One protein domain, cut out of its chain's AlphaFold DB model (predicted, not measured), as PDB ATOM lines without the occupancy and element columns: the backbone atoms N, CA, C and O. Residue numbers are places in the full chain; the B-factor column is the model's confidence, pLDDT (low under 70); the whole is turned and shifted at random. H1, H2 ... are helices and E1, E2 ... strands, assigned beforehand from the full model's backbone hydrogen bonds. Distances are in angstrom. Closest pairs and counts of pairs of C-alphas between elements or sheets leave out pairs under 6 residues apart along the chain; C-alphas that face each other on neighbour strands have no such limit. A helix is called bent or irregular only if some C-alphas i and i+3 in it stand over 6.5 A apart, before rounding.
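What this domain is: This is residues 4 to 154 of the 172 residues of an uncharacterized protein of Actinomadura parvosata subsp. kistnae (UniProt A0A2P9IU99). A small packed head, in which H1 and H6 run side by side next to two short parallel strands, E1 and E2, with H5 close by, is joined to a wide open loop of chain in which residues 25 to 36, H2 and H3 go round an empty space. Beyond H3, the short helices H4 and H8 are side by side, and the long stretch 123 to 138 runs from the head toward H7 at the far end. The printed part has 151 residues with eight named helices and two named strands, in the order H1, H2, H3, H4, H5, E1, H6, E2, H7, H8, and its class is mostly helix. It is loose, with a radius of gyration of the C-alphas of 18.5 A, and flat, spanning 49 by 45 by 24 A.

Where its parts are: H1 is residues 12 to 24, 18.2 A from first to last C-alpha, and begins at C-alpha 12 at (38.012, -40.428, -22.409). H2 is residues 37 to 51, 20.6 A long; it is irregular, with C-alphas 38 and 41 standing 7.4 A apart. H3, residues 55 to 69, is 21.3 A long and ends at C-alpha 69 at (52.372, -41.442, -21.529). H4 is residues 73 to 78 and is also irregular, with C-alphas 74 and 77 standing 7.0 A apart. H5 is residues 81 to 89, 12.2 A long. E1 is residues 101 to 103, H6 is residues 107 to 115 and 12.5 A long, and E2 is residues 120 to 122. H7 is residues 139 to 143, and H8, residues 148 to 153, ends at C-alpha 153 at (52.246, -46.261, -38.649).

How they stand to each other: H1 touches H6 at a shallow tilt of 13 degrees, the same way, and their closest C-alphas, those of Leu 20 and Ala 114, are 6.5 A apart. H1 also has 5 pairs of C-alphas within 8 A of E2, the closest those of Ala 13 and Pro 122 at 6.1 A. H1 and H5 are close but not clearly touching, the closest C-alphas being those of Leu 17 and Val 88 at 7.6 A. E1 and E2 are parallel neighbours with 21 degrees between their directions; N 121 and O 101 are 2.8 A apart and N 103 and O 121 are 3.2 A apart, within hydrogen-bond range. E1, H6 and E2 form a strand-helix-strand unit, two parallel neighbour strands with a helix between them, and its crossover is right-handed. H2 and H3 are close but not clearly touching, at a steep tilt of 58 degrees, opposite ways; their closest C-alphas, those of Ala 50 and Lys 58, are 7.6 A apart. H1 is apart from both H2 and H3. H4 touches H8 at a shallow tilt of 20 degrees, the same way, with the C-alphas of Pro 77 and Cys 153 closest at 5.8 A. H7 touches no helix. Every O i to N i+4 pair is within hydrogen-bond range in H1, H3, H5, H6 and H8, against 9 of 11 in H2, 0 of 2 in H4 and 0 of 1 in H7; of the O i to N i+3 pairs, 2 of 3 are within range in H4 and 0 of 2 in H7.

The domain as a whole: The two C-alphas farthest apart, those of Pro 96 and Thr 137, are 51.4 A apart. The printed part has no cut. The links from H1 to H2, H5 to E1 and E2 to H7 are long, with 12, 11 and 16 residues. Residues 36 to 42, 51 to 57, 135 to 141 and 143 to 148 stand free. The mean pLDDT of the printed part is 71.0, and 72 residues are under 70, among them residues 55 to 76 and 130 to 154; H7 has a mean of 37.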
ATOM      1  N   GLN A   4      48.364 -51.944 -23.408       56.75
ATOM      2  CA  GLN A   4      48.076 -51.048 -22.278       56.75
ATOM      3  C   GLN A   4      49.120 -49.932 -22.077       56.75
ATOM      4  O   GLN A   4      48.795 -48.908 -21.495       56.75
ATOM      5  N   LYS A   5      50.371 -50.126 -22.523       56.72
ATOM      6  CA  LYS A   5      51.437 -49.105 -22.456       56.72
ATOM      7  C   LYS A   5      51.466 -48.185 -23.680       56.72
ATOM      8  O   LYS A   5      52.290 -47.280 -23.724       56.72
ATOM      9  N   ALA A   6      50.661 -48.484 -24.700       54.47
ATOM     10  CA  ALA A   6      50.596 -47.708 -25.933       54.47
ATOM     11  C   ALA A   6      49.457 -46.681 -25.913       54.47
ATOM     12  O   ALA A   6      49.582 -45.626 -26.529       54.47
ATOM     13  N   VAL A   7      48.370 -47.002 -25.211       55.50
ATOM     14  CA  VAL A   7      47.168 -46.173 -25.102       55.50
ATOM     15  C   VAL A   7      47.341 -45.152 -23.980       55.50
ATOM     16  O   VAL A   7      47.762 -45.514 -22.878       55.50
ATOM     17  N   ALA A   8      47.020 -43.887 -24.263       58.19
ATOM     18  CA  ALA A   8      46.984 -42.844 -23.244       58.19
ATOM     19  C   ALA A   8      46.002 -43.246 -22.139       58.19
ATOM     20  O   ALA A   8      44.832 -43.521 -22.395       58.19
ATOM     21  N   SER A   9      46.468 -43.263 -20.892       57.81
ATOM     22  CA  SER A   9      45.571 -43.530 -19.764       57.81
ATOM     23  C   SER A   9      44.638 -42.347 -19.500       57.81
ATOM     24  O   SER A   9      43.624 -42.527 -18.829       57.81
ATOM     25  N   PHE A  10      44.954 -41.174 -20.058       56.03
ATOM     26  CA  PHE A  10      44.186 -39.941 -19.912       56.03
ATOM     27  C   PHE A  10      43.104 -39.715 -20.987       56.03
ATOM     28  O   PHE A  10      42.472 -38.660 -21.003       56.03
ATOM     29  N   ASP A  11      42.879 -40.657 -21.908       73.25
ATOM     30  CA  ASP A  11      41.837 -40.492 -22.926       73.25
ATOM     31  C   ASP A  11      40.441 -40.908 -22.404       73.25
ATOM     32  O   ASP A  11      40.294 -41.854 -21.621       73.25
ATOM     33  N   SER A  12      39.398 -40.191 -22.839       78.50
ATOM     34  CA  SER A  12      38.012 -40.428 -22.409       78.50
ATOM     35  C   SER A  12      37.488 -41.818 -22.786       78.50
ATOM     36  O   SER A  12      36.699 -42.390 -22.036       78.50
ATOM     37  N   ALA A  13      37.926 -42.381 -23.915       83.94
ATOM     38  CA  ALA A  13      37.521 -43.705 -24.381       83.94
ATOM     39  C   ALA A  13      38.070 -44.796 -23.456       83.94
ATOM     40  O   ALA A  13      37.336 -45.685 -23.033       83.94
ATOM     41  N   THR A  14      39.344 -44.690 -23.083       83.25
ATOM     42  CA  THR A  14      40.029 -45.574 -22.141       83.25
ATOM     43  C   THR A  14      39.432 -45.456 -20.740       83.25
ATOM     44  O   THR A  14      39.228 -46.474 -20.074       83.25
ATOM     45  N   GLY A  15      39.092 -44.239 -20.304       85.12
ATOM     46  CA  GLY A  15      38.368 -44.009 -19.053       85.12
ATOM     47  C   GLY A  15      37.002 -44.700 -19.033       85.12
ATOM     48  O   GLY A  15      36.708 -45.463 -18.112       85.12
ATOM     49  N   MET A  16      36.196 -44.502 -20.080       89.81
ATOM     50  CA  MET A  16      34.872 -45.118 -20.217       89.81
ATOM     51  C   MET A  16      34.929 -46.646 -20.341       89.81
ATOM     52  O   MET A  16      34.155 -47.337 -19.683       89.81
ATOM     53  N   LEU A  17      35.884 -47.182 -21.109       90.25
ATOM     54  CA  LEU A  17      36.139 -48.621 -21.219       90.25
ATOM     55  C   LEU A  17      36.423 -49.233 -19.843       90.25
ATOM     56  O   LEU A  17      35.828 -50.244 -19.476       90.25
ATOM     57  N   ARG A  18      37.317 -48.615 -19.061       89.50
ATOM     58  CA  ARG A  18      37.663 -49.091 -17.713       89.50
ATOM     59  C   ARG A  18      36.485 -48.980 -16.748       89.50
ATOM     60  O   ARG A  18      36.296 -49.883 -15.939       89.50
ATOM     61  N   ALA A  19      35.703 -47.907 -16.830       89.81
ATOM     62  CA  ALA A  19      34.513 -47.726 -16.008       89.81
ATOM     63  C   ALA A  19      33.474 -48.825 -16.275       89.81
ATOM     64  O   ALA A  19      33.096 -49.550 -15.354       89.81
ATOM     65  N   LEU A  20      33.085 -49.019 -17.537       91.69
ATOM     66  CA  LEU A  20      32.110 -50.042 -17.917       91.69
ATOM     67  C   LEU A  20      32.616 -51.458 -17.616       91.69
ATOM     68  O   LEU A  20      31.882 -52.283 -17.086       91.69
ATOM     69  N   SER A  21      33.893 -51.731 -17.892       92.00
ATOM     70  CA  SER A  21      34.552 -52.994 -17.548       92.00
ATOM     71  C   SER A  21      34.435 -53.331 -16.064       92.00
ATOM     72  O   SER A  21      34.116 -54.468 -15.721       92.00
ATOM     73  N   ARG A  22      34.676 -52.356 -15.179       90.25
ATOM     74  CA  ARG A  22      34.557 -52.552 -13.729       90.25
ATOM     75  C   ARG A  22      33.118 -52.815 -13.320       90.25
ATOM     76  O   ARG A  22      32.895 -53.778 -12.597       90.25
ATOM     77  N   PHE A  23      32.176 -52.038 -13.849       91.81
ATOM     78  CA  PHE A  23      30.752 -52.261 -13.616       91.81
ATOM     79  C   PHE A  23      30.323 -53.681 -14.015       91.81
ATOM     80  O   PHE A  23      29.673 -54.365 -13.236       91.81
ATOM     81  N   LEU A  24      30.750 -54.170 -15.184       91.69
ATOM     82  CA  LEU A  24      30.424 -55.527 -15.647       91.69
ATOM     83  C   LEU A  24      31.109 -56.636 -14.835       91.69
ATOM     84  O   LEU A  24      30.630 -57.766 -14.838       91.69
ATOM     85  N   HIS A  25      32.201 -56.321 -14.137       90.44
ATOM     86  CA  HIS A  25      32.831 -57.197 -13.145       90.44
ATOM     87  C   HIS A  25      32.204 -57.074 -11.747       90.44
ATOM     88  O   HIS A  25      32.799 -57.562 -10.785       90.44
ATOM     89  N   ASP A  26      31.073 -56.373 -11.623       89.94
ATOM     90  CA  ASP A  26      30.404 -56.064 -10.358       89.94
ATOM     91  C   ASP A  26      31.359 -55.380  -9.356       89.94
ATOM     92  O   ASP A  26      31.341 -55.621  -8.150       89.94
ATOM     93  N   ARG A  27      32.244 -54.520  -9.881       86.06
ATOM     94  CA  ARG A  27      33.176 -53.689  -9.110       86.06
ATOM     95  C   ARG A  27      32.763 -52.231  -9.179       86.06
ATOM     96  O   ARG A  27      32.391 -51.732 -10.241       86.06
ATOM     97  N   ASP A  28      32.993 -51.516  -8.084       78.69
ATOM     98  CA  ASP A  28      32.761 -50.076  -8.032       78.69
ATOM     99  C   ASP A  28      33.568 -49.341  -9.096       78.69
ATOM    100  O   ASP A  28      34.771 -49.579  -9.276       78.69
ATOM    101  N   VAL A  29      32.915 -48.420  -9.793       71.62
ATOM    102  CA  VAL A  29      33.565 -47.514 -10.733       71.62
ATOM    103  C   VAL A  29      34.122 -46.344  -9.928       71.62
ATOM    104  O   VAL A  29      33.333 -45.570  -9.388       71.62
ATOM    105  N   PRO A  30      35.455 -46.177  -9.818       61.97
ATOM    106  CA  PRO A  30      35.996 -44.968  -9.225       61.97
ATOM    107  C   PRO A  30      35.545 -43.803 -10.103       61.97
ATOM    108  O   PRO A  30      35.876 -43.753 -11.291       61.97
ATOM    109  N   MET A  31      34.744 -42.900  -9.544       55.69
ATOM    110  CA  MET A  31      34.352 -41.697 -10.261       55.69
ATOM    111  C   MET A  31      35.634 -40.948 -10.644       55.69
ATOM    112  O   MET A  31      36.515 -40.770  -9.799       55.69
ATOM    113  N   LEU A  32      35.770 -40.534 -11.907       52.66
ATOM    114  CA  LEU A  32      36.859 -39.659 -12.355       52.66
ATOM    115  C   LEU A  32      36.792 -38.360 -11.534       52.66
ATOM    116  O   LEU A  32      36.031 -37.458 -11.866       52.66
ATOM    117  N   GLY A  33      37.540 -38.301 -10.429       44.84
ATOM    118  CA  GLY A  33      37.543 -37.174  -9.492       44.84
ATOM    119  C   GLY A  33      37.193 -37.500  -8.037       44.84
ATOM    120  O   GLY A  33      37.465 -36.660  -7.189       44.84
ATOM    121  N   GLN A  34      36.678 -38.693  -7.712       45.88
ATOM    122  CA  GLN A  34      36.451 -39.098  -6.317       45.88
ATOM    123  C   GLN A  34      37.428 -40.202  -5.915       45.88
ATOM    124  O   GLN A  34      37.304 -41.364  -6.303       45.88
ATOM    125  N   GLY A  35      38.448 -39.799  -5.158       55.12
ATOM    126  CA  GLY A  35      39.324 -40.723  -4.446       55.12
ATOM    127  C   GLY A  35      38.598 -41.383  -3.267       55.12
ATOM    128  O   GLY A  35      37.426 -41.102  -3.016       55.12
ATOM    129  N   PRO A  36      39.281 -42.255  -2.505       57.00
ATOM    130  CA  PRO A  36      38.748 -42.758  -1.241       57.00
ATOM    131  C   PRO A  36      38.261 -41.575  -0.395       57.00
ATOM    132  O   PRO A  36      39.003 -40.604  -0.271       57.00
ATOM    133  N   ARG A  37      37.058 -41.631   0.198       56.16
ATOM    134  CA  ARG A  37      36.507 -40.514   1.005       56.16
ATOM    135  C   ARG A  37      37.480 -39.999   2.075       56.16
ATOM    136  O   ARG A  37      37.501 -38.811   2.362       56.16
ATOM    137  N   ALA A  38      38.341 -40.871   2.602       61.53
ATOM    138  CA  ALA A  38      39.409 -40.513   3.539       61.53
ATOM    139  C   ALA A  38      40.476 -39.558   2.957       61.53
ATOM    140  O   ALA A  38      41.129 -38.832   3.698       61.53
ATOM    141  N   LEU A  39      40.660 -39.555   1.637       62.62
ATOM    142  CA  LEU A  39      41.642 -38.751   0.908       62.62
ATOM    143  C   LEU A  39      41.009 -37.585   0.135       62.62
ATOM    144  O   LEU A  39      41.754 -36.779  -0.413       62.62
ATOM    145  N   GLU A  40      39.677 -37.452   0.107       58.88
ATOM    146  CA  GLU A  40      38.990 -36.293  -0.487       58.88
ATOM    147  C   GLU A  40      39.534 -34.934  -0.019       58.88
ATOM    148  O   GLU A  40      39.824 -34.113  -0.888       58.88
ATOM    149  N   PRO A  41      39.751 -34.663   1.286       65.38
ATOM    150  CA  PRO A  41      40.254 -33.354   1.707       65.38
ATOM    151  C   PRO A  41      41.672 -33.083   1.189       65.38
ATOM    152  O   PRO A  41      41.989 -31.963   0.790       65.38
ATOM    153  N   VAL A  42      42.512 -34.118   1.117       72.12
ATOM    154  CA  VAL A  42      43.872 -34.018   0.570       72.12
ATOM    155  C   VAL A  42      43.825 -33.812  -0.944       72.12
ATOM    156  O   VAL A  42      44.509 -32.941  -1.471       72.12
ATOM    157  N   ALA A  43      42.981 -34.564  -1.650       63.88
ATOM    158  CA  ALA A  43      42.795 -34.439  -3.091       63.88
ATOM    159  C   ALA A  43      42.226 -33.064  -3.472       63.88
ATOM    160  O   ALA A  43      42.717 -32.446  -4.415       63.88
ATOM    161  N   ALA A  44      41.260 -32.544  -2.711       65.62
ATOM    162  CA  ALA A  44      40.695 -31.211  -2.890       65.62
ATOM    163  C   ALA A  44      41.729 -30.110  -2.615       65.62
ATOM    164  O   ALA A  44      41.823 -29.152  -3.383       65.62
ATOM    165  N   ALA A  45      42.560 -30.259  -1.577       72.94
ATOM    166  CA  ALA A  45      43.651 -29.328  -1.293       72.94
ATOM    167  C   ALA A  45      44.702 -29.319  -2.414       72.94
ATOM    168  O   ALA A  45      45.119 -28.253  -2.872       72.94
ATOM    169  N   VAL A  46      45.084 -30.496  -2.914       74.38
ATOM    170  CA  VAL A  46      46.023 -30.645  -4.036       74.38
ATOM    171  C   VAL A  46      45.425 -30.093  -5.332       74.38
ATOM    172  O   VAL A  46      46.110 -29.376  -6.060       74.38
ATOM    173  N   ALA A  47      44.147 -30.354  -5.608       68.31
ATOM    174  CA  ALA A  47      43.441 -29.809  -6.764       68.31
ATOM    175  C   ALA A  47      43.307 -28.282  -6.679       68.31
ATOM    176  O   ALA A  47      43.528 -27.592  -7.672       68.31
ATOM    177  N   GLY A  48      43.025 -27.736  -5.494       72.00
ATOM    178  CA  GLY A  48      42.988 -26.297  -5.238       72.00
ATOM    179  C   GLY A  48      44.357 -25.634  -5.405       72.00
ATOM    180  O   GLY A  48      44.464 -24.580  -6.033       72.00
ATOM    181  N   ALA A  49      45.427 -26.271  -4.924       73.38
ATOM    182  CA  ALA A  49      46.799 -25.815  -5.140       73.38
ATOM    183  C   ALA A  49      47.183 -25.865  -6.631       73.38
ATOM    184  O   ALA A  49      47.710 -24.893  -7.173       73.38
ATOM    185  N   ALA A  50      46.831 -26.947  -7.327       67.69
ATOM    186  CA  ALA A  50      47.006 -27.073  -8.770       67.69
ATOM    187  C   ALA A  50      46.171 -26.042  -9.550       67.69
ATOM    188  O   ALA A  50      46.631 -25.508 -10.557       67.69
ATOM    189  N   ALA A  51      44.973 -25.689  -9.077       69.38
ATOM    190  CA  ALA A  51      44.137 -24.653  -9.677       69.38
ATOM    191  C   ALA A  51      44.757 -23.254  -9.535       69.38
ATOM    192  O   ALA A  51      44.586 -22.425 -10.431       69.38
ATOM    193  N   ARG A  52      45.540 -23.014  -8.479       77.06
ATOM    194  CA  ARG A  52      46.271 -21.758  -8.249       77.06
ATOM    195  C   ARG A  52      47.627 -21.691  -8.953       77.06
ATOM    196  O   ARG A  52      48.250 -20.633  -8.950       77.06
ATOM    197  N   LEU A  53      48.085 -22.774  -9.589       76.50
ATOM    198  CA  LEU A  53      49.343 -22.742 -10.332       76.50
ATOM    199  C   LEU A  53      49.276 -21.736 -11.499       76.50
ATOM    200  O   LEU A  53      48.278 -21.714 -12.237       76.50
ATOM    201  N   PRO A  54      50.357 -20.972 -11.744       75.38
ATOM    202  CA  PRO A  54      50.466 -20.117 -12.915       75.38
ATOM    203  C   PRO A  54      50.288 -20.931 -14.197       75.38
ATOM    204  O   PRO A  54      50.778 -22.058 -14.312       75.38
ATOM    205  N   ARG A  55      49.638 -20.335 -15.199       66.69
ATOM    206  CA  ARG A  55      49.424 -20.937 -16.524       66.69
ATOM    207  C   ARG A  55      50.665 -21.633 -17.123       66.69
ATOM    208  O   ARG A  55      50.528 -22.793 -17.506       66.69
ATOM    209  N   PRO A  56      51.881 -21.042 -17.110       67.75
ATOM    210  CA  PRO A  56      53.068 -21.712 -17.652       67.75
ATOM    211  C   PRO A  56      53.482 -22.971 -16.875       67.75
ATOM    212  O   PRO A  56      54.076 -23.883 -17.448       67.75
ATOM    213  N   ALA A  57      53.175 -23.056 -15.578       69.81
ATOM    214  CA  ALA A  57      53.454 -24.243 -14.774       69.81
ATOM    215  C   ALA A  57      52.443 -25.363 -15.065       69.81
ATOM    216  O   ALA A  57      52.847 -26.510 -15.248       69.81
ATOM    217  N   LYS A  58      51.152 -25.029 -15.214       68.75
ATOM    218  CA  LYS A  58      50.113 -25.982 -15.656       68.75
ATOM    219  C   LYS A  58      50.431 -26.566 -17.028       68.75
ATOM    220  O   LYS A  58      50.327 -27.772 -17.225       68.75
ATOM    221  N   GLU A  59      50.871 -25.724 -17.958       66.06
ATOM    222  CA  GLU A  59      51.245 -26.144 -19.310       66.06
ATOM    223  C   GLU A  59      52.449 -27.091 -19.316       66.06
ATOM    224  O   GLU A  59      52.440 -28.070 -20.061       66.06
ATOM    225  N   LYS A  60      53.456 -26.849 -18.465       63.44
ATOM    226  CA  LYS A  60      54.593 -27.766 -18.287       63.44
ATOM    227  C   LYS A  60      54.177 -29.086 -17.651       63.44
ATOM    228  O   LYS A  60      54.646 -30.129 -18.092       63.44
ATOM    229  N   LEU A  61      53.295 -29.053 -16.652       65.44
ATOM    230  CA  LEU A  61      52.795 -30.260 -15.993       65.44
ATOM    231  C   LEU A  61      51.991 -31.127 -16.973       65.44
ATOM    232  O   LEU A  61      52.216 -32.330 -17.068       65.44
ATOM    233  N   TYR A  62      51.125 -30.497 -17.768       58.84
ATOM    234  CA  TYR A  62      50.364 -31.159 -18.826       58.84
ATOM    235  C   TYR A  62      51.279 -31.703 -19.935       58.84
ATOM    236  O   TYR A  62      51.109 -32.835 -20.383       58.84
ATOM    237  N   ALA A  63      52.298 -30.931 -20.339       59.81
ATOM    238  CA  ALA A  63      53.308 -31.372 -21.302       59.81
ATOM    239  C   ALA A  63      54.072 -32.599 -20.798       59.81
ATOM    240  O   ALA A  63      54.237 -33.566 -21.537       59.81
ATOM    241  N   ALA A  64      54.516 -32.569 -19.539       60.47
ATOM    242  CA  ALA A  64      55.246 -33.659 -18.907       60.47
ATOM    243  C   ALA A  64      54.377 -34.916 -18.770       60.47
ATOM    244  O   ALA A  64      54.850 -36.005 -19.088       60.47
ATOM    245  N   GLY A  65      53.102 -34.768 -18.390       57.56
ATOM    246  CA  GLY A  65      52.138 -35.871 -18.340       57.56
ATOM    247  C   GLY A  65      51.925 -36.518 -19.711       57.56
ATOM    248  O   GLY A  65      52.076 -37.731 -19.858       57.56
ATOM    249  N   GLY A  66      51.701 -35.704 -20.748       55.84
ATOM    250  CA  GLY A  66      51.580 -36.193 -22.123       55.84
ATOM    251  C   GLY A  66      52.853 -36.876 -22.637       55.84
ATOM    252  O   GLY A  66      52.776 -37.877 -23.344       55.84
ATOM    253  N   TRP A  67      54.037 -36.386 -22.254       55.97
ATOM    254  CA  TRP A  67      55.321 -36.982 -22.641       55.97
ATOM    255  C   TRP A  67      55.627 -38.290 -21.895       55.97
ATOM    256  O   TRP A  67      56.234 -39.203 -22.465       55.97
ATOM    257  N   ALA A  68      55.192 -38.398 -20.637       56.12
ATOM    258  CA  ALA A  68      55.314 -39.608 -19.831       56.12
ATOM    259  C   ALA A  68      54.469 -40.753 -20.409       56.12
ATOM    260  O   ALA A  68      54.975 -41.870 -20.520       56.12
ATOM    261  N   GLU A  69      53.244 -40.463 -20.862       53.00
ATOM    262  CA  GLU A  69      52.372 -41.442 -21.529       53.00
ATOM    263  C   GLU A  69      52.762 -41.712 -22.991       53.00
ATOM    264  O   GLU A  69      52.406 -42.747 -23.551       53.00
ATOM    265  N   ALA A  70      53.529 -40.816 -23.621       57.84
ATOM    266  CA  ALA A  70      53.888 -40.935 -25.027       57.84
ATOM    267  C   ALA A  70      54.848 -42.101 -25.323       57.84
ATOM    268  O   ALA A  70      55.913 -42.259 -24.716       57.84
ATOM    269  N   VAL A  71      54.512 -42.867 -26.360       60.75
ATOM    270  CA  VAL A  71      55.286 -43.993 -26.881       60.75
ATOM    271  C   VAL A  71      56.492 -43.483 -27.682       60.75
ATOM    272  O   VAL A  71      56.345 -42.604 -28.538       60.75
ATOM    273  N   PRO A  72      57.705 -44.030 -27.477       65.00
ATOM    274  CA  PRO A  72      58.857 -43.703 -28.313       65.00
ATOM    275  C   PRO A  72      58.611 -44.061 -29.796       65.00
ATOM    276  O   PRO A  72      58.177 -45.183 -30.068       65.00
ATOM    277  N   PRO A  73      58.984 -43.208 -30.775       64.75
ATOM    278  CA  PRO A  73      58.767 -43.439 -32.212       64.75
ATOM    279  C   PRO A  73      59.248 -44.791 -32.727       64.75
ATOM    280  O   PRO A  73      58.629 -45.390 -33.599       64.75
ATOM    281  N   ARG A  74      60.355 -45.293 -32.168       62.56
ATOM    282  CA  ARG A  74      60.961 -46.573 -32.561       62.56
ATOM    283  C   ARG A  74      60.069 -47.779 -32.246       62.56
ATOM    284  O   ARG A  74      60.270 -48.836 -32.826       62.56
ATOM    285  N   ARG A  75      59.101 -47.632 -31.336       66.00
ATOM    286  CA  ARG A  75      58.188 -48.704 -30.906       66.00
ATOM    287  C   ARG A  75      56.833 -48.670 -31.606       66.00
ATOM    288  O   ARG A  75      56.095 -49.645 -31.522       66.00
ATOM    289  N   VAL A  76      56.532 -47.586 -32.317       69.00
ATOM    290  CA  VAL A  76      55.269 -47.396 -33.039       69.00
ATOM    291  C   VAL A  76      55.021 -48.469 -34.112       69.00
ATOM    292  O   VAL A  76      53.913 -48.993 -34.139       69.00
ATOM    293  N   PRO A  77      56.019 -48.907 -34.915       70.06
ATOM    294  CA  PRO A  77      55.809 -49.986 -35.891       70.06
ATOM    295  C   PRO A  77      55.447 -51.346 -35.270       70.06
ATOM    296  O   PRO A  77      55.004 -52.248 -35.973       70.06
ATOM    297  N   GLY A  78      55.663 -51.516 -33.960       69.56
ATOM    298  CA  GLY A  78      55.316 -52.729 -33.221       69.56
ATOM    299  C   GLY A  78      53.913 -52.713 -32.608       69.56
ATOM    300  O   GLY A  78      53.595 -53.621 -31.842       69.56
ATOM    301  N   ILE A  79      53.103 -51.681 -32.872       73.56
ATOM    302  CA  ILE A  79      51.709 -51.606 -32.429       73.56
ATOM    303  C   ILE A  79      50.843 -52.306 -33.478       73.56
ATOM    304  O   ILE A  79      50.811 -51.901 -34.637       73.56
ATOM    305  N   ARG A  80      50.153 -53.370 -33.067       79.25
ATOM    306  CA  ARG A  80      49.245 -54.149 -33.918       79.25
ATOM    307  C   ARG A  80      47.796 -53.880 -33.520       79.25
ATOM    308  O   ARG A  80      47.485 -53.860 -32.327       79.25
ATOM    309  N   SER A  81      46.915 -53.711 -34.504       77.44
ATOM    310  CA  SER A  81      45.465 -53.539 -34.313       77.44
ATOM    311  C   SER A  81      44.861 -54.685 -33.506       77.44
ATOM    312  O   SER A  81      44.043 -54.464 -32.619       77.44
ATOM    313  N   GLU A  82      45.332 -55.904 -33.741       81.31
ATOM    314  CA  GLU A  82      44.844 -57.122 -33.099       81.31
ATOM    315  C   GLU A  82      45.232 -57.160 -31.614       81.31
ATOM    316  O   GLU A  82      44.465 -57.636 -30.778       81.31
ATOM    317  N   GLU A  83      46.411 -56.635 -31.262       82.50
ATOM    318  CA  GLU A  83      46.843 -56.502 -29.865       82.50
ATOM    319  C   GLU A  83      45.997 -55.466 -29.116       82.50
ATOM    320  O   GLU A  83      45.652 -55.692 -27.955       82.50
ATOM    321  N   LEU A  84      45.630 -54.360 -29.775       83.25
ATOM    322  CA  LEU A  84      44.733 -53.346 -29.213       83.25
ATOM    323  C   LEU A  84      43.318 -53.899 -29.036       83.25
ATOM    324  O   LEU A  84      42.767 -53.798 -27.943       83.25
ATOM    325  N   ALA A  85      42.764 -54.551 -30.058       86.19
ATOM    326  CA  ALA A  85      41.442 -55.165 -29.993       86.19
ATOM    327  C   ALA A  85      41.362 -56.219 -28.879       86.19
ATOM    328  O   ALA A  85      40.419 -56.205 -28.093       86.19
ATOM    329  N   ARG A  86      42.386 -57.077 -28.747       87.25
ATOM    330  CA  ARG A  86      42.472 -58.077 -27.669       87.25
ATOM    331  C   ARG A  86      42.587 -57.440 -26.288       87.25
ATOM    332  O   ARG A  86      42.061 -57.973 -25.315       87.25
ATOM    333  N   TRP A  87      43.287 -56.316 -26.182       88.62
ATOM    334  CA  TRP A  87      43.377 -55.576 -24.931       88.62
ATOM    335  C   TRP A  87      42.044 -54.941 -24.538       88.62
ATOM    336  O   TRP A  87      41.659 -55.046 -23.374       88.62
ATOM    337  N   VAL A  88      41.337 -54.330 -25.493       90.56
ATOM    338  CA  VAL A  88      40.003 -53.763 -25.271       90.56
ATOM    339  C   VAL A  88      39.025 -54.862 -24.863       90.56
ATOM    340  O   VAL A  88      38.412 -54.765 -23.806       90.56
ATOM    341  N   SER A  89      38.898 -55.929 -25.654       91.62
ATOM    342  CA  SER A  89      37.935 -56.999 -25.368       91.62
ATOM    343  C   SER A  89      38.275 -57.772 -24.093       91.62
ATOM    344  O   SER A  89      37.374 -58.177 -23.363       91.62
ATOM    345  N   GLY A  90      39.564 -57.904 -23.762       91.50
ATOM    346  CA  GLY A  90      40.034 -58.537 -22.528       91.50
ATOM    347  C   GLY A  90      39.680 -57.789 -21.237       91.50
ATOM    348  O   GLY A  90      39.922 -58.325 -20.160       91.50
ATOM    349  N   HIS A  91      39.119 -56.576 -21.315       90.19
ATOM    350  CA  HIS A  91      38.573 -55.875 -20.149       90.19
ATOM    351  C   HIS A  91      37.223 -56.420 -19.697       90.19
ATOM    352  O   HIS A  91      36.792 -56.096 -18.593       90.19
ATOM    353  N   TYR A  92      36.526 -57.189 -20.525       92.69
ATOM    354  CA  TYR A  92      35.180 -57.647 -20.220       92.69
ATOM    355  C   TYR A  92      35.194 -59.081 -19.685       92.69
ATOM    356  O   TYR A  92      36.022 -59.886 -20.124       92.69
ATOM    357  N   PRO A  93      34.305 -59.418 -18.732       91.56
ATOM    358  CA  PRO A  93      34.193 -60.791 -18.269       91.56
ATOM    359  C   PRO A  93      33.743 -61.693 -19.423       91.56
ATOM    360  O   PRO A  93      33.060 -61.257 -20.356       91.56
ATOM    361  N   ARG A  94      34.145 -62.965 -19.374       87.81
ATOM    362  CA  ARG A  94      33.691 -63.957 -20.352       87.81
ATOM    363  C   ARG A  94      32.243 -64.315 -20.049       87.81
ATOM    364  O   ARG A  94      31.939 -64.731 -18.938       87.81
ATOM    365  N   GLY A  95      31.382 -64.194 -21.045       80.62
ATOM    366  CA  GLY A  95      29.984 -64.569 -20.928       80.62
ATOM    367  C   GLY A  95      29.236 -64.307 -22.228       80.62
ATOM    368  O   GLY A  95      29.766 -63.624 -23.111       80.62
ATOM    369  N   PRO A  96      28.030 -64.868 -22.372       87.19
ATOM    370  CA  PRO A  96      27.149 -64.493 -23.460       87.19
ATOM    371  C   PRO A  96      26.702 -63.046 -23.253       87.19
ATOM    372  O   PRO A  96      26.181 -62.688 -22.199       87.19
ATOM    373  N   TYR A  97      26.898 -62.224 -24.278       90.00
ATOM    374  CA  TYR A  97      26.323 -60.890 -24.341       90.00
ATOM    375  C   TYR A  97      25.260 -60.881 -25.435       90.00
ATOM    376  O   TYR A  97      25.563 -61.296 -26.555       90.00
ATOM    377  N   PRO A  98      24.035 -60.410 -25.150       87.62
ATOM    378  CA  PRO A  98      22.983 -60.340 -26.163       87.62
ATOM    379  C   PRO A  98      23.304 -59.303 -27.248       87.62
ATOM    380  O   PRO A  98      22.834 -59.414 -28.376       87.62
ATOM    381  N   VAL A  99      24.115 -58.295 -26.913       94.12
ATOM    382  CA  VAL A  99      24.533 -57.217 -27.810       94.12
ATOM    383  C   VAL A  99      25.917 -56.706 -27.410       94.12
ATOM    384  O   VAL A  99      26.318 -56.820 -26.253       94.12
ATOM    385  N   ALA A 100      26.641 -56.126 -28.366       94.25
ATOM    386  CA  ALA A 100      27.856 -55.356 -28.130       94.25
ATOM    387  C   ALA A 100      27.770 -54.031 -28.896       94.25
ATOM    388  O   ALA A 100      27.336 -54.000 -30.048       94.25
ATOM    389  N   PHE A 101      28.199 -52.942 -28.266       94.81
ATOM    390  CA  PHE A 101      28.190 -51.611 -28.871       94.81
ATOM    391  C   PHE A 101      29.566 -51.251 -29.423       94.81
ATOM    392  O   PHE A 101      30.583 -51.601 -28.829       94.81
ATOM    393  N   ILE A 102      29.612 -50.507 -30.527       93.19
ATOM    394  CA  ILE A 102      30.851 -49.974 -31.106       93.19
ATOM    395  C   ILE A 102      30.616 -48.506 -31.443       93.19
ATOM    396  O   ILE A 102      29.606 -48.174 -32.059       93.19
ATOM    397  N   GLY A 103      31.523 -47.617 -31.044       89.19
ATOM    398  CA  GLY A 103      31.384 -46.206 -31.396       89.19
ATOM    399  C   GLY A 103      32.406 -45.286 -30.748       89.19
ATOM    400  O   GLY A 103      33.330 -45.722 -30.063       89.19
ATOM    401  N   SER A 104      32.241 -43.986 -30.980       88.50
ATOM    402  CA  SER A 104      33.043 -42.953 -30.330       88.50
ATOM    403  C   SER A 104      32.720 -42.839 -28.835       88.50
ATOM    404  O   SER A 104      31.720 -43.360 -28.340       88.50
ATOM    405  N   SER A 105      33.601 -42.150 -28.111       86.75
ATOM    406  CA  SER A 105      33.430 -41.792 -26.701       86.75
ATOM    407  C   SER A 105      32.100 -41.066 -26.458       86.75
ATOM    408  O   SER A 105      31.997 -39.872 -26.730       86.75
ATOM    409  N   ASN A 106      31.094 -41.777 -25.941       89.25
ATOM    410  CA  ASN A 106      29.753 -41.252 -25.688       89.25
ATOM    411  C   ASN A 106      29.208 -41.780 -24.351       89.25
ATOM    412  O   ASN A 106      28.906 -42.964 -24.218       89.25
ATOM    413  N   GLY A 107      29.042 -40.882 -23.375       89.00
ATOM    414  CA  GLY A 107      28.573 -41.240 -22.034       89.00
ATOM    415  C   GLY A 107      27.168 -41.845 -22.014       89.00
ATOM    416  O   GLY A 107      26.944 -42.824 -21.307       89.00
ATOM    417  N   ALA A 108      26.236 -41.339 -22.830       92.44
ATOM    418  CA  ALA A 108      24.871 -41.868 -22.885       92.44
ATOM    419  C   ALA A 108      24.851 -43.329 -23.364       92.44
ATOM    420  O   ALA A 108      24.166 -44.170 -22.783       92.44
ATOM    421  N   LEU A 109      25.673 -43.648 -24.370       92.69
ATOM    422  CA  LEU A 109      25.835 -45.016 -24.861       92.69
ATOM    423  C   LEU A 109      26.440 -45.938 -23.795       92.69
ATOM    424  O   LEU A 109      26.009 -47.077 -23.663       92.69
ATOM    425  N   VAL A 110      27.407 -45.450 -23.014       92.69
ATOM    426  CA  VAL A 110      28.025 -46.227 -21.927       92.69
ATOM    427  C   VAL A 110      27.020 -46.530 -20.814       92.69
ATOM    428  O   VAL A 110      26.998 -47.650 -20.309       92.69
ATOM    429  N   HIS A 111      26.143 -45.582 -20.470       92.56
ATOM    430  CA  HIS A 111      25.054 -45.828 -19.520       92.56
ATOM    431  C   HIS A 111      24.035 -46.844 -20.050       92.56
ATOM    432  O   HIS A 111      23.636 -47.743 -19.309       92.56
ATOM    433  N   LEU A 112      23.657 -46.758 -21.330       94.75
ATOM    434  CA  LEU A 112      22.791 -47.756 -21.965       94.75
ATOM    435  C   LEU A 112      23.444 -49.147 -21.975       94.75
ATOM    436  O   LEU A 112      22.802 -50.138 -21.635       94.75
ATOM    437  N   ALA A 113      24.732 -49.224 -22.311       94.50
ATOM    438  CA  ALA A 113      25.498 -50.466 -22.290       94.50
ATOM    439  C   ALA A 113      25.557 -51.077 -20.880       94.50
ATOM    440  O   ALA A 113      25.384 -52.285 -20.731       94.50
ATOM    441  N   ALA A 114      25.716 -50.249 -19.842       93.44
ATOM    442  CA  ALA A 114      25.652 -50.693 -18.452       93.44
ATOM    443  C   ALA A 114      24.264 -51.252 -18.090       93.44
ATOM    444  O   ALA A 114      24.177 -52.345 -17.535       93.44
ATOM    445  N   ALA A 115      23.181 -50.565 -18.466       93.94
ATOM    446  CA  ALA A 115      21.814 -51.031 -18.215       93.94
ATOM    447  C   ALA A 115      21.519 -52.388 -18.881       93.94
ATOM    448  O   ALA A 115      20.846 -53.234 -18.300       93.94
ATOM    449  N   LEU A 116      22.075 -52.621 -20.073       94.44
ATOM    450  CA  LEU A 116      21.936 -53.875 -20.821       94.44
ATOM    451  C   LEU A 116      22.977 -54.942 -20.438       94.44
ATOM    452  O   LEU A 116      22.995 -56.016 -21.037       94.44
ATOM    453  N   ARG A 117      23.868 -54.641 -19.482       93.50
ATOM    454  CA  ARG A 117      25.048 -55.450 -19.128       93.50
ATOM    455  C   ARG A 117      25.850 -55.911 -20.356       93.50
ATOM    456  O   ARG A 117      26.325 -57.042 -20.415       93.50
ATOM    457  N   ALA A 118      26.005 -55.021 -21.331       95.38
ATOM    458  CA  ALA A 118      26.652 -55.270 -22.612       95.38
ATOM    459  C   ALA A 118      28.009 -54.547 -22.714       95.38
ATOM    460  O   ALA A 118      28.163 -53.444 -22.183       95.38
ATOM    461  N   PRO A 119      29.005 -55.116 -23.416       95.19
ATOM    462  CA  PRO A 119      30.280 -54.457 -23.642       95.19
ATOM    463  C   PRO A 119      30.143 -53.334 -24.676       95.19
ATOM    464  O   PRO A 119      29.372 -53.423 -25.635       95.19
ATOM    465  N   TRP A 120      30.964 -52.300 -24.516       95.00
ATOM    466  CA  TRP A 120      31.158 -51.246 -25.511       95.00
ATOM    467  C   TRP A 120      32.616 -51.220 -25.982       95.00
ATOM    468  O   TRP A 120      33.552 -51.250 -25.181       95.00
ATOM    469  N   LEU A 121      32.829 -51.172 -27.290       93.31
ATOM    470  CA  LEU A 121      34.146 -51.158 -27.907       93.31
ATOM    471  C   LEU A 121      34.409 -49.770 -28.508       93.31
ATOM    472  O   LEU A 121      33.684 -49.343 -29.412       93.31
ATOM    473  N   PRO A 122      35.443 -49.052 -28.042       89.62
ATOM    474  CA  PRO A 122      35.801 -47.770 -28.617       89.62
ATOM    475  C   PRO A 122      36.236 -47.926 -30.075       89.62
ATOM    476  O   PRO A 122      37.125 -48.714 -30.396       89.62
ATOM    477  N   GLN A 123      35.641 -47.120 -30.953       87.38
ATOM    478  CA  GLN A 123      36.045 -47.006 -32.355       87.38
ATOM    479  C   GLN A 123      37.418 -46.333 -32.488       87.38
ATOM    480  O   GLN A 123      38.158 -46.615 -33.426       87.38
ATOM    481  N   THR A 124      37.769 -45.439 -31.564       81.44
ATOM    482  CA  THR A 124      39.021 -44.680 -31.594       81.44
ATOM    483  C   THR A 124      39.757 -44.801 -30.260       81.44
ATOM    484  O   THR A 124      39.153 -44.724 -29.193       81.44
ATOM    485  N   LEU A 125      41.078 -44.989 -30.325       79.88
ATOM    486  CA  LEU A 125      41.985 -44.994 -29.172       79.88
ATOM    487  C   LEU A 125      43.086 -43.958 -29.394       79.88
ATOM    488  O   LEU A 125      43.585 -43.813 -30.514       79.88
ATOM    489  N   LEU A 126      43.488 -43.255 -28.334       78.94
ATOM    490  CA  LEU A 126      44.542 -42.252 -28.424       78.94
ATOM    491  C   LEU A 126      45.915 -42.888 -28.158       78.94
ATOM    492  O   LEU A 126      46.183 -43.397 -27.070       78.94
ATOM    493  N   LEU A 127      46.805 -42.819 -29.152       79.31
ATOM    494  CA  LEU A 127      48.188 -43.301 -29.068       79.31
ATOM    495  C   LEU A 127      49.160 -42.107 -29.107       79.31
ATOM    496  O   LEU A 127      49.542 -41.661 -30.194       79.31
ATOM    497  N   PRO A 128      49.569 -41.549 -27.955       70.00
ATOM    498  CA  PRO A 128      50.531 -40.455 -27.930       70.00
ATOM    499  C   PRO A 128      51.904 -40.955 -28.402       70.00
ATOM    500  O   PRO A 128      52.408 -41.969 -27.923       70.00
ATOM    501  N   VAL A 129      52.544 -40.244 -29.335       72.00
ATOM    502  CA  VAL A 129      53.880 -40.586 -29.857       72.00
ATOM    503  C   VAL A 129      54.857 -39.459 -29.541       72.00
ATOM    504  O   VAL A 129      54.609 -38.304 -29.886       72.00
ATOM    505  N   ARG A 130      55.997 -39.785 -28.915       68.25
ATOM    506  CA  ARG A 130      57.020 -38.783 -28.569       68.25
ATOM    507  C   ARG A 130      57.599 -38.178 -29.838       68.25
ATOM    508  O   ARG A 130      58.009 -38.897 -30.743       68.25
ATOM    509  N   ARG A 131      57.720 -36.856 -29.886       63.28
ATOM    510  CA  ARG A 131      58.412 -36.150 -30.968       63.28
ATOM    511  C   ARG A 131      59.384 -35.134 -30.380       63.28
ATOM    512  O   ARG A 131      59.078 -34.498 -29.378       63.28
ATOM    513  N   HIS A 132      60.539 -34.988 -31.021       52.66
ATOM    514  CA  HIS A 132      61.521 -33.946 -30.720       52.66
ATOM    515  C   HIS A 132      61.472 -32.853 -31.804       52.66
ATOM    516  O   HIS A 132      61.222 -33.165 -32.971       52.66
ATOM    517  N   GLY A 133      61.713 -31.592 -31.421       47.88
ATOM    518  CA  GLY A 133      62.012 -30.496 -32.357       47.88
ATOM    519  C   GLY A 133      60.823 -29.801 -33.036       47.88
ATOM    520  O   GLY A 133      60.921 -29.464 -34.211       47.88
ATOM    521  N   VAL A 134      59.695 -29.588 -32.346       49.53
ATOM    522  CA  VAL A 134      58.550 -28.827 -32.895       49.53
ATOM    523  C   VAL A 134      58.150 -27.729 -31.915       49.53
ATOM    524  O   VAL A 134      57.798 -28.024 -30.775       49.53
ATOM    525  N   GLY A 135      58.234 -26.470 -32.350       39.28
ATOM    526  CA  GLY A 135      57.877 -25.301 -31.543       39.28
ATOM    527  C   GLY A 135      56.359 -25.057 -31.463       39.28
ATOM    528  O   GLY A 135      55.606 -25.514 -32.327       39.28
ATOM    529  N   PRO A 136      55.882 -24.311 -30.448       42.59
ATOM    530  CA  PRO A 136      54.455 -24.098 -30.181       42.59
ATOM    531  C   PRO A 136      53.720 -23.285 -31.261       42.59
ATOM    532  O   PRO A 136      52.496 -23.353 -31.324       42.59
ATOM    533  N   THR A 137      54.437 -22.552 -32.116       40.41
ATOM    534  CA  THR A 137      53.897 -21.711 -33.202       40.41
ATOM    535  C   THR A 137      53.713 -22.447 -34.532       40.41
ATOM    536  O   THR A 137      53.084 -21.918 -35.443       40.41
ATOM    537  N   THR A 138      54.147 -23.704 -34.657       41.97
ATOM    538  CA  THR A 138      53.945 -24.526 -35.867       41.97
ATOM    539  C   THR A 138      52.637 -25.337 -35.800       41.97
ATOM    540  O   THR A 138      52.576 -26.483 -36.237       41.97
ATOM    541  N   ARG A 139      51.567 -24.789 -35.204       33.28
ATOM    542  CA  ARG A 139      50.278 -25.504 -35.054       33.28
ATOM    543  C   ARG A 139      49.492 -25.571 -36.366       33.28
ATOM    544  O   ARG A 139      49.008 -26.639 -36.723       33.28
ATOM    545  N   ALA A 140      49.445 -24.475 -37.125       41.09
ATOM    546  CA  ALA A 140      48.699 -24.409 -38.387       41.09
ATOM    547  C   ALA A 140      49.386 -25.178 -39.535       41.09
ATOM    548  O   ALA A 140      48.727 -25.882 -40.294       41.09
ATOM    549  N   ALA A 141      50.719 -25.127 -39.621       36.44
ATOM    550  CA  ALA A 141      51.465 -25.759 -40.715       36.44
ATOM    551  C   ALA A 141      51.545 -27.299 -40.621       36.44
ATOM    552  O   ALA A 141      51.856 -27.961 -41.611       36.44
ATOM    553  N   THR A 142      51.261 -27.889 -39.451       37.66
ATOM    554  CA  THR A 142      51.383 -29.346 -39.239       37.66
ATOM    555  C   THR A 142      50.065 -30.099 -39.474       37.66
ATOM    556  O   THR A 142      50.107 -31.273 -39.835       37.66
ATOM    557  N   CYS A 143      48.901 -29.444 -39.356       37.47
ATOM    558  CA  CYS A 143      47.599 -30.074 -39.637       37.47
ATOM    559  C   CYS A 143      47.422 -30.477 -41.112       37.47
ATOM    560  O   CYS A 143      46.710 -31.433 -41.394       37.47
ATOM    561  N   GLY A 144      48.096 -29.800 -42.048       34.72
ATOM    562  CA  GLY A 144      48.011 -30.115 -43.481       34.72
ATOM    563  C   GLY A 144      48.963 -31.213 -43.965       34.72
ATOM    564  O   GLY A 144      48.864 -31.647 -45.111       34.72
ATOM    565  N   ARG A 145      49.919 -31.670 -43.141       33.69
ATOM    566  CA  ARG A 145      50.947 -32.620 -43.592       33.69
ATOM    567  C   ARG A 145      51.246 -33.650 -42.503       33.69
ATOM    568  O   ARG A 145      51.943 -33.313 -41.545       33.69
ATOM    569  N   PRO A 146      50.813 -34.921 -42.646       39.28
ATOM    570  CA  PRO A 146      51.206 -35.957 -41.702       39.28
ATOM    571  C   PRO A 146      52.734 -36.077 -41.720       39.28
ATOM    572  O   PRO A 146      53.350 -36.454 -42.728       39.28
ATOM    573  N   ALA A 147      53.351 -35.678 -40.607       50.62
ATOM    574  CA  ALA A 147      54.790 -35.741 -40.418       50.62
ATOM    575  C   ALA A 147      55.261 -37.206 -40.454       50.62
ATOM    576  O   ALA A 147      54.503 -38.127 -40.146       50.62
ATOM    577  N   ARG A 148      56.540 -37.419 -40.801       39.38
ATOM    578  CA  ARG A 148      57.190 -38.734 -41.008       39.38
ATOM    579  C   ARG A 148      56.820 -39.867 -40.018       39.38
ATOM    580  O   ARG A 148      56.751 -40.999 -40.489       39.38
ATOM    581  N   PRO A 149      56.556 -39.641 -38.712       41.72
ATOM    582  CA  PRO A 149      56.098 -40.708 -37.816       41.72
ATOM    583  C   PRO A 149      54.724 -41.284 -38.190       41.72
ATOM    584  O   PRO A 149      54.565 -42.498 -38.169       41.72
ATOM    585  N   GLY A 150      53.765 -40.445 -38.606       40.50
ATOM    586  CA  GLY A 150      52.415 -40.881 -38.988       40.50
ATOM    587  C   GLY A 150      52.395 -41.748 -40.251       40.50
ATOM    588  O   GLY A 150      51.562 -42.634 -40.376       40.50
ATOM    589  N   ARG A 151      53.380 -41.568 -41.144       43.72
ATOM    590  CA  ARG A 151      53.575 -42.414 -42.338       43.72
ATOM    591  C   ARG A 151      54.199 -43.776 -42.029       43.72
ATOM    592  O   ARG A 151      54.085 -44.687 -42.836       43.72
ATOM    593  N   ARG A 152      54.887 -43.918 -40.888       45.56
ATOM    594  CA  ARG A 152      55.458 -45.200 -40.436       45.56
ATOM    595  C   ARG A 152      54.445 -46.074 -39.705       45.56
ATOM    596  O   ARG A 152      54.712 -47.261 -39.552       45.56
ATOM    597  N   CYS A 153      53.328 -45.501 -39.258       40.22
ATOM    598  CA  CYS A 153      52.246 -46.261 -38.649       40.22
ATOM    599  C   CYS A 153      51.509 -47.121 -39.680       40.22
ATOM    600  O   CYS A 153      51.185 -48.250 -39.349       40.22
ATOM    601  N   TRP A 154      51.238 -46.618 -40.895       39.25
ATOM    602  CA  TRP A 154      50.375 -47.318 -41.858       39.25
ATOM    603  C   TRP A 154      50.487 -46.742 -43.293       39.25
ATOM    604  O   TRP A 154      50.743 -45.539 -43.429       39.25
TER     605      TRP A 154